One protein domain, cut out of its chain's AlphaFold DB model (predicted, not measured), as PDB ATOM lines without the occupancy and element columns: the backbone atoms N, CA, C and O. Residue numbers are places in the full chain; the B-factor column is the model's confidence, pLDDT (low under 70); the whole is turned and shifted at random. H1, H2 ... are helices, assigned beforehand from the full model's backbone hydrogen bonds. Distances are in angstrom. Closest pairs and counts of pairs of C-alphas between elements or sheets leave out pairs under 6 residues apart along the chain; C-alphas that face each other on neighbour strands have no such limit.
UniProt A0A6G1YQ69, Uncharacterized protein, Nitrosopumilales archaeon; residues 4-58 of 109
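This is residues 4 to 58 of the 109 residues of an uncharacterized protein of Nitrosopumilales archaeon (UniProt A0A6G1YQ69). This is a helical hairpin: the long helix H1 makes most of the length, and H2 folds back beside it, running the other way. The first residues of H1, 4 to 9, stick out beyond the pair at one end, and the link joins the two at the other. The printed part has 55 residues with two named helices, H1 then H2, and no named strand; the class is all helix. It is a loose rod, with a radius of gyration of the C-alphas of 13.7 A and spans of 45 by 19 by 12 A.

Find C-alpha 4 at (55.594, 4.140, 29.432); from there H1, residues 4 to 28, runs 36.5 A to C-alpha 28 at (21.459, 12.261, 19.366). H2, residues 37 to 57, runs 30.3 A and ends at C-alpha 57 at (42.630, -3.790, 22.049).

Look at Leu 20 and Ile 46, where H1 and H2 touch: their C-alphas, the closest of the two helices, are 6.4 A apart. The helices form a hairpin, running opposite ways at a shallow tilt of 20 degrees. In H1 and H2 every O i to N i+4 pair is within hydrogen-bond range.

The C-alphas of Thr 4 and Lys 34, the two farthest apart, are 45.2 A apart. The printed part has no cut, and the link of 8 residues is short. Check the B-factor column at residues 31 to 35, where pLDDT is under 70.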
ATOM      1  N   THR A   4      55.943   2.757  29.777       84.44
ATOM      2  CA  THR A   4      55.594   4.140  29.432       84.44
ATOM      3  C   THR A   4      55.011   4.209  28.028       84.44
ATOM      4  O   THR A   4      53.950   4.793  27.824       84.44
ATOM      5  N   ASN A   5      55.656   3.539  27.074       82.81
ATOM      6  CA  ASN A   5      55.209   3.511  25.688       82.81
ATOM      7  C   ASN A   5      53.872   2.766  25.541       82.81
ATOM      8  O   ASN A   5      52.973   3.232  24.850       82.81
ATOM      9  N   THR A   6      53.694   1.657  26.267       82.06
ATOM     10  CA  THR A   6      52.406   0.942  26.317       82.06
ATOM     11  C   THR A   6      51.288   1.817  26.892       82.06
ATOM     12  O   THR A   6      50.192   1.837  26.342       82.06
ATOM     13  N   ASN A   7      51.554   2.588  27.952       82.06
ATOM     14  CA  ASN A   7      50.564   3.514  28.510       82.06
ATOM     15  C   ASN A   7      50.169   4.613  27.519       82.06
ATOM     16  O   ASN A   7      48.989   4.938  27.422       82.06
ATOM     17  N   ILE A   8      51.127   5.170  26.774       85.31
ATOM     18  CA  ILE A   8      50.850   6.191  25.755       85.31
ATOM     19  C   ILE A   8      49.926   5.633  24.664       85.31
ATOM     20  O   ILE A   8      48.950   6.286  24.301       85.31
ATOM     21  N   GLU A   9      50.176   4.413  24.183       85.00
ATOM     22  CA  GLU A   9      49.302   3.769  23.193       85.00
ATOM     23  C   GLU A   9      47.892   3.511  23.750       85.00
ATOM     24  O   GLU A   9      46.897   3.837  23.100       85.00
ATOM     25  N   MET A  10      47.782   3.044  24.998       82.31
ATOM     26  CA  MET A  10      46.483   2.856  25.661       82.31
ATOM     27  C   MET A  10      45.711   4.165  25.870       82.31
ATOM     28  O   MET A  10      44.480   4.174  25.783       82.31
ATOM     29  N   LEU A  11      46.402   5.282  26.114       85.81
ATOM     30  CA  LEU A  11      45.770   6.601  26.214       85.81
ATOM     31  C   LEU A  11      45.190   7.049  24.869       85.81
ATOM     32  O   LEU A  11      44.031   7.462  24.833       85.81
ATOM     33  N   LYS A  12      45.926   6.876  23.764       87.44
ATOM     34  CA  LYS A  12      45.416   7.169  22.411       87.44
ATOM     35  C   LYS A  12      44.161   6.352  22.094       87.44
ATOM     36  O   LYS A  12      43.193   6.874  21.545       87.44
ATOM     37  N   ILE A  13      44.141   5.073  22.475       86.06
ATOM     38  CA  ILE A  13      42.970   4.196  22.294       86.06
ATOM     39  C   ILE A  13      41.768   4.703  23.102       86.06
ATOM     40  O   ILE A  13      40.635   4.685  22.612       86.06
ATOM     41  N   ARG A  14      41.995   5.195  24.326       83.94
ATOM     42  CA  ARG A  14      40.940   5.788  25.161       83.94
ATOM     43  C   ARG A  14      40.402   7.089  24.566       83.94
ATOM     44  O   ARG A  14      39.191   7.287  24.553       83.94
ATOM     45  N   GLU A  15      41.269   7.948  24.036       87.94
ATOM     46  CA  GLU A  15      40.854   9.170  23.334       87.94
ATOM     47  C   GLU A  15      39.968   8.860  22.120       87.94
ATOM     48  O   GLU A  15      38.942   9.513  21.925       87.94
ATOM     49  N   ARG A  16      40.299   7.816  21.345       88.00
ATOM     50  CA  ARG A  16      39.463   7.359  20.222       88.00
ATOM     51  C   ARG A  16      38.072   6.911  20.678       88.00
ATOM     52  O   ARG A  16      37.084   7.334  20.082       88.00
ATOM     53  N   HIS A  17      37.978   6.149  21.768       86.81
ATOM     54  CA  HIS A  17      36.683   5.772  22.350       86.81
ATOM     55  C   HIS A  17      35.857   6.990  22.792       86.81
ATOM     56  O   HIS A  17      34.665   7.070  22.496       86.81
ATOM     57  N   LEU A  18      36.479   7.962  23.466       87.19
ATOM     58  CA  LEU A  18      35.790   9.185  23.894       87.19
ATOM     59  C   LEU A  18      35.317  10.026  22.699       87.19
ATOM     60  O   LEU A  18      34.233  10.607  22.744       87.19
ATOM     61  N   SER A  19      36.094  10.058  21.616       90.19
ATOM     62  CA  SER A  19      35.712  10.718  20.364       90.19
ATOM     63  C   SER A  19      34.473  10.075  19.734       90.19
ATOM     64  O   SER A  19      33.546  10.786  19.344       90.19
ATOM     65  N   LEU A  20      34.401   8.738  19.696       89.06
ATOM     66  CA  LEU A  20      33.213   8.016  19.226       89.06
ATOM     67  C   LEU A  20      31.981   8.330  20.076       89.06
ATOM     68  O   LEU A  20      30.927   8.648  19.528       89.06
ATOM     69  N   LEU A  21      32.126   8.322  21.404       86.69
ATOM     70  CA  LEU A  21      31.036   8.664  22.317       86.69
ATOM     71  C   LEU A  21      30.524  10.093  22.083       86.69
ATOM     72  O   LEU A  21      29.316  10.322  22.062       86.69
ATOM     73  N   LYS A  22      31.433  11.046  21.845       87.69
ATOM     74  CA  LYS A  22      31.071  12.424  21.498       87.69
ATOM     75  C   LYS A  22      30.310  12.497  20.173       87.69
ATOM     76  O   LYS A  22      29.269  13.137  20.123       87.69
ATOM     77  N   LYS A  23      30.767  11.797  19.128       88.06
ATOM     78  CA  LYS A  23      30.057  11.735  17.835       88.06
ATOM     79  C   LYS A  23      28.630  11.202  18.004       88.06
ATOM     80  O   LYS A  23      27.709  11.759  17.417       88.06
ATOM     81  N   ILE A  24      28.440  10.158  18.816       86.38
ATOM     82  CA  ILE A  24      27.111   9.611  19.133       86.38
ATOM     83  C   ILE A  24      26.254  10.664  19.839       86.38
ATOM     84  O   ILE A  24      25.125  10.916  19.426       86.38
ATOM     85  N   HIS A  25      26.799  11.304  20.876       85.38
ATOM     86  CA  HIS A  25      26.110  12.353  21.623       85.38
ATOM     87  C   HIS A  25      25.684  13.521  20.724       85.38
ATOM     88  O   HIS A  25      24.555  13.992  20.834       85.38
ATOM     89  N   ASP A  26      26.559  13.965  19.823       85.44
ATOM     90  CA  ASP A  26      26.286  15.066  18.897       85.44
ATOM     91  C   ASP A  26      25.198  14.696  17.874       85.44
ATOM     92  O   ASP A  26      24.410  15.552  17.485       85.44
ATOM     93  N   ILE A  27      25.112  13.425  17.458       82.88
ATOM     94  CA  ILE A  27      24.038  12.946  16.571       82.88
ATOM     95  C   ILE A  27      22.696  12.879  17.312       82.88
ATOM     96  O   ILE A  27      21.674  13.246  16.743       82.88
ATOM     97  N   ILE A  28      22.687  12.412  18.565       80.19
ATOM     98  CA  ILE A  28      21.459  12.261  19.366       80.19
ATOM     99  C   ILE A  28      20.891  13.620  19.793       80.19
ATOM    100  O   ILE A  28      19.675  13.789  19.802       80.19
ATOM    101  N   ASN A  29      21.755  14.574  20.148       79.38
ATOM    102  CA  ASN A  29      21.352  15.888  20.660       79.38
ATOM    103  C   ASN A  29      21.289  16.982  19.586       79.38
ATOM    104  O   ASN A  29      21.100  18.147  19.927       79.38
ATOM    105  N   ALA A  30      21.464  16.648  18.306       76.88
ATOM    106  CA  ALA A  30      21.146  17.587  17.240       76.88
ATOM    107  C   ALA A  30      19.627  17.834  17.250       76.88
ATOM    108  O   ALA A  30      18.853  16.880  17.168       76.88
ATOM    109  N   ASP A  31      19.222  19.104  17.347       57.47
ATOM    110  CA  ASP A  31      17.855  19.591  17.617       57.47
ATOM    111  C   ASP A  31      16.744  19.072  16.665       57.47
ATOM    112  O   ASP A  31      15.557  19.248  16.935       57.47
ATOM    113  N   ASP A  32      17.106  18.348  15.601       55.69
ATOM    114  CA  ASP A  32      16.220  17.822  14.563       55.69
ATOM    115  C   ASP A  32      16.240  16.282  14.495       55.69
ATOM    116  O   ASP A  32      16.400  15.723  13.411       55.69
ATOM    117  N   ALA A  33      16.093  15.576  15.625       55.03
ATOM    118  CA  ALA A  33      16.202  14.109  15.767       55.03
ATOM    119  C   ALA A  33      15.159  13.258  14.986       55.03
ATOM    120  O   ALA A  33      14.568  12.307  15.498       55.03
ATOM    121  N   LYS A  34      14.934  13.542  13.704       58.59
ATOM    122  CA  LYS A  34      14.492  12.561  12.721       58.59
ATOM    123  C   LYS A  34      15.749  11.832  12.271       58.59
ATOM    124  O   LYS A  34      16.590  12.423  11.607       58.59
ATOM    125  N   MET A  35      15.879  10.556  12.638       64.31
ATOM    126  CA  MET A  35      16.932   9.682  12.112       64.31
ATOM    127  C   MET A  35      16.834   9.626  10.583       64.31
ATOM    128  O   MET A  35      16.110   8.802  10.021       64.31
ATOM    129  N   ASP A  36      17.543  10.523   9.912       72.81
ATOM    130  CA  ASP A  36      17.703  10.517   8.470       72.81
ATOM    131  C   ASP A  36      18.682   9.401   8.056       72.81
ATOM    132  O   ASP A  36      19.415   8.819   8.867       72.81
ATOM    133  N   GLU A  37      18.702   9.067   6.766       75.88
ATOM    134  CA  GLU A  37      19.630   8.056   6.233       75.88
ATOM    135  C   GLU A  37      21.105   8.453   6.430       75.88
ATOM    136  O   GLU A  37      21.986   7.598   6.558       75.88
ATOM    137  N   LYS A  38      21.391   9.754   6.545       78.62
ATOM    138  CA  LYS A  38      22.734  10.268   6.831       78.62
ATOM    139  C   LYS A  38      23.182   9.919   8.252       78.62
ATOM    140  O   LYS A  38      24.322   9.503   8.447       78.62
ATOM    141  N   SER A  39      22.293  10.035   9.231       77.81
ATOM    142  CA  SER A  39      22.538   9.681  10.629       77.81
ATOM    143  C   SER A  39      22.741   8.179  10.770       77.81
ATOM    144  O   SER A  39      23.698   7.753  11.409       77.81
ATOM    145  N   LYS A  40      21.924   7.365  10.086       81.88
ATOM    146  CA  LYS A  40      22.114   5.903  10.037       81.88
ATOM    147  C   LYS A  40      23.465   5.503   9.448       81.88
ATOM    148  O   LYS A  40      24.108   4.593   9.963       81.88
ATOM    149  N   THR A  41      23.907   6.183   8.392       85.25
ATOM    150  CA  THR A  41      25.213   5.917   7.771       85.25
ATOM    151  C   THR A  41      26.354   6.239   8.736       85.25
ATOM    152  O   THR A  41      27.220   5.398   8.956       85.25
ATOM    153  N   LYS A  42      26.293   7.393   9.417       85.00
ATOM    154  CA  LYS A  42      27.256   7.755  10.469       85.00
ATOM    155  C   LYS A  42      27.270   6.757  11.629       85.00
ATOM    156  O   LYS A  42      28.339   6.438  12.136       85.00
ATOM    157  N   PHE A  43      26.111   6.242  12.045       86.25
ATOM    158  CA  PHE A  43      26.050   5.213  13.085       86.25
ATOM    159  C   PHE A  43      26.741   3.915  12.663       86.25
ATOM    160  O   PHE A  43      27.463   3.347  13.475       86.25
ATOM    161  N   LYS A  44      26.598   3.481  11.405       88.50
ATOM    162  CA  LYS A  44      27.319   2.302  10.890       88.50
ATOM    163  C   LYS A  44      28.835   2.503  10.877       88.50
ATOM    164  O   LYS A  44      29.576   1.585  11.212       88.50
ATOM    165  N   GLU A  45      29.301   3.695  10.512       90.06
ATOM    166  CA  GLU A  45      30.731   4.035  10.563       90.06
ATOM    167  C   GLU A  45      31.261   3.999  12.003       90.06
ATOM    168  O   GLU A  45      32.308   3.410  12.269       90.06
ATOM    169  N   ILE A  46      30.506   4.575  12.943       89.44
ATOM    170  CA  ILE A  46      30.826   4.562  14.377       89.44
ATOM    171  C   ILE A  46      30.851   3.131  14.925       89.44
ATOM    172  O   ILE A  46      31.758   2.787  15.677       89.44
ATOM    173  N   GLU A  47      29.883   2.296  14.547       88.88
ATOM    174  CA  GLU A  47      29.801   0.891  14.954       88.88
ATOM    175  C   GLU A  47      30.998   0.080  14.441       88.88
ATOM    176  O   GLU A  47      31.590  -0.692  15.195       88.88
ATOM    177  N   SER A  48      31.406   0.294  13.186       90.12
ATOM    178  CA  SER A  48      32.602  -0.342  12.622       90.12
ATOM    179  C   SER A  48      33.864   0.054  13.391       90.12
ATOM    180  O   SER A  48      34.629  -0.817  13.801       90.12
ATOM    181  N   GLU A  49      34.062   1.353  13.643       87.62
ATOM    182  CA  GLU A  49      35.236   1.843  14.377       87.62
ATOM    183  C   GLU A  49      35.238   1.347  15.834       87.62
ATOM    184  O   GLU A  49      36.279   0.957  16.362       87.62
ATOM    185  N   TYR A  50      34.073   1.297  16.484       87.25
ATOM    186  CA  TYR A  50      33.933   0.734  17.826       87.25
ATOM    187  C   TYR A  50      34.314  -0.751  17.861       87.25
ATOM    188  O   TYR A  50      35.104  -1.168  18.709       87.25
ATOM    189  N   ASN A  51      33.814  -1.546  16.912       87.25
ATOM    190  CA  ASN A  51      34.132  -2.968  16.833       87.25
ATOM    191  C   ASN A  51      35.631  -3.207  16.613       87.25
ATOM    192  O   ASN A  51      36.197  -4.086  17.261       87.25
ATOM    193  N   GLU A  52      36.296  -2.419  15.768       87.50
ATOM    194  CA  GLU A  52      37.751  -2.500  15.592       87.50
ATOM    195  C   GLU A  52      38.509  -2.225  16.894       87.50
ATOM    196  O   GLU A  52      39.472  -2.923  17.215       87.50
ATOM    197  N   LEU A  53      38.068  -1.232  17.670       84.50
ATOM    198  CA  LEU A  53      38.706  -0.890  18.939       84.50
ATOM    199  C   LEU A  53      38.525  -1.989  19.996       84.50
ATOM    200  O   LEU A  53      39.490  -2.340  20.680       84.50
ATOM    201  N   VAL A  54      37.324  -2.564  20.097       83.00
ATOM    202  CA  VAL A  54      37.022  -3.641  21.053       83.00
ATOM    203  C   VAL A  54      37.784  -4.920  20.705       83.00
ATOM    204  O   VAL A  54      38.438  -5.495  21.573       83.00
ATOM    205  N   HIS A  55      37.762  -5.350  19.440       84.19
ATOM    206  CA  HIS A  55      38.444  -6.579  19.019       84.19
ATOM    207  C   HIS A  55      39.969  -6.418  18.964       84.19
ATOM    208  O   HIS A  55      40.693  -7.371  19.242       84.19
ATOM    209  N   GLY A  56      40.467  -5.228  18.613       78.56
ATOM    210  CA  GLY A  56      41.899  -4.964  18.468       78.56
ATOM    211  C   GLY A  56      42.634  -4.772  19.794       78.56
ATOM    212  O   GLY A  56      43.795  -5.164  19.908       78.56
ATOM    213  N   TYR A  57      41.973  -4.190  20.798       74.56
ATOM    214  CA  TYR A  57      42.630  -3.790  22.049       74.56
ATOM    215  C   TYR A  57      42.003  -4.395  23.308       74.56
ATOM    216  O   TYR A  57      42.544  -4.205  24.396       74.56
ATOM    217  N   GLY A  58      40.880  -5.116  23.186       70.94
ATOM    218  CA  GLY A  58      40.204  -5.766  24.314       70.94
ATOM    219  C   GLY A  58      39.706  -4.790  25.383       70.94
ATOM    220  O   GLY A  58      39.474  -5.189  26.522       70.94
TER     221      GLY A  58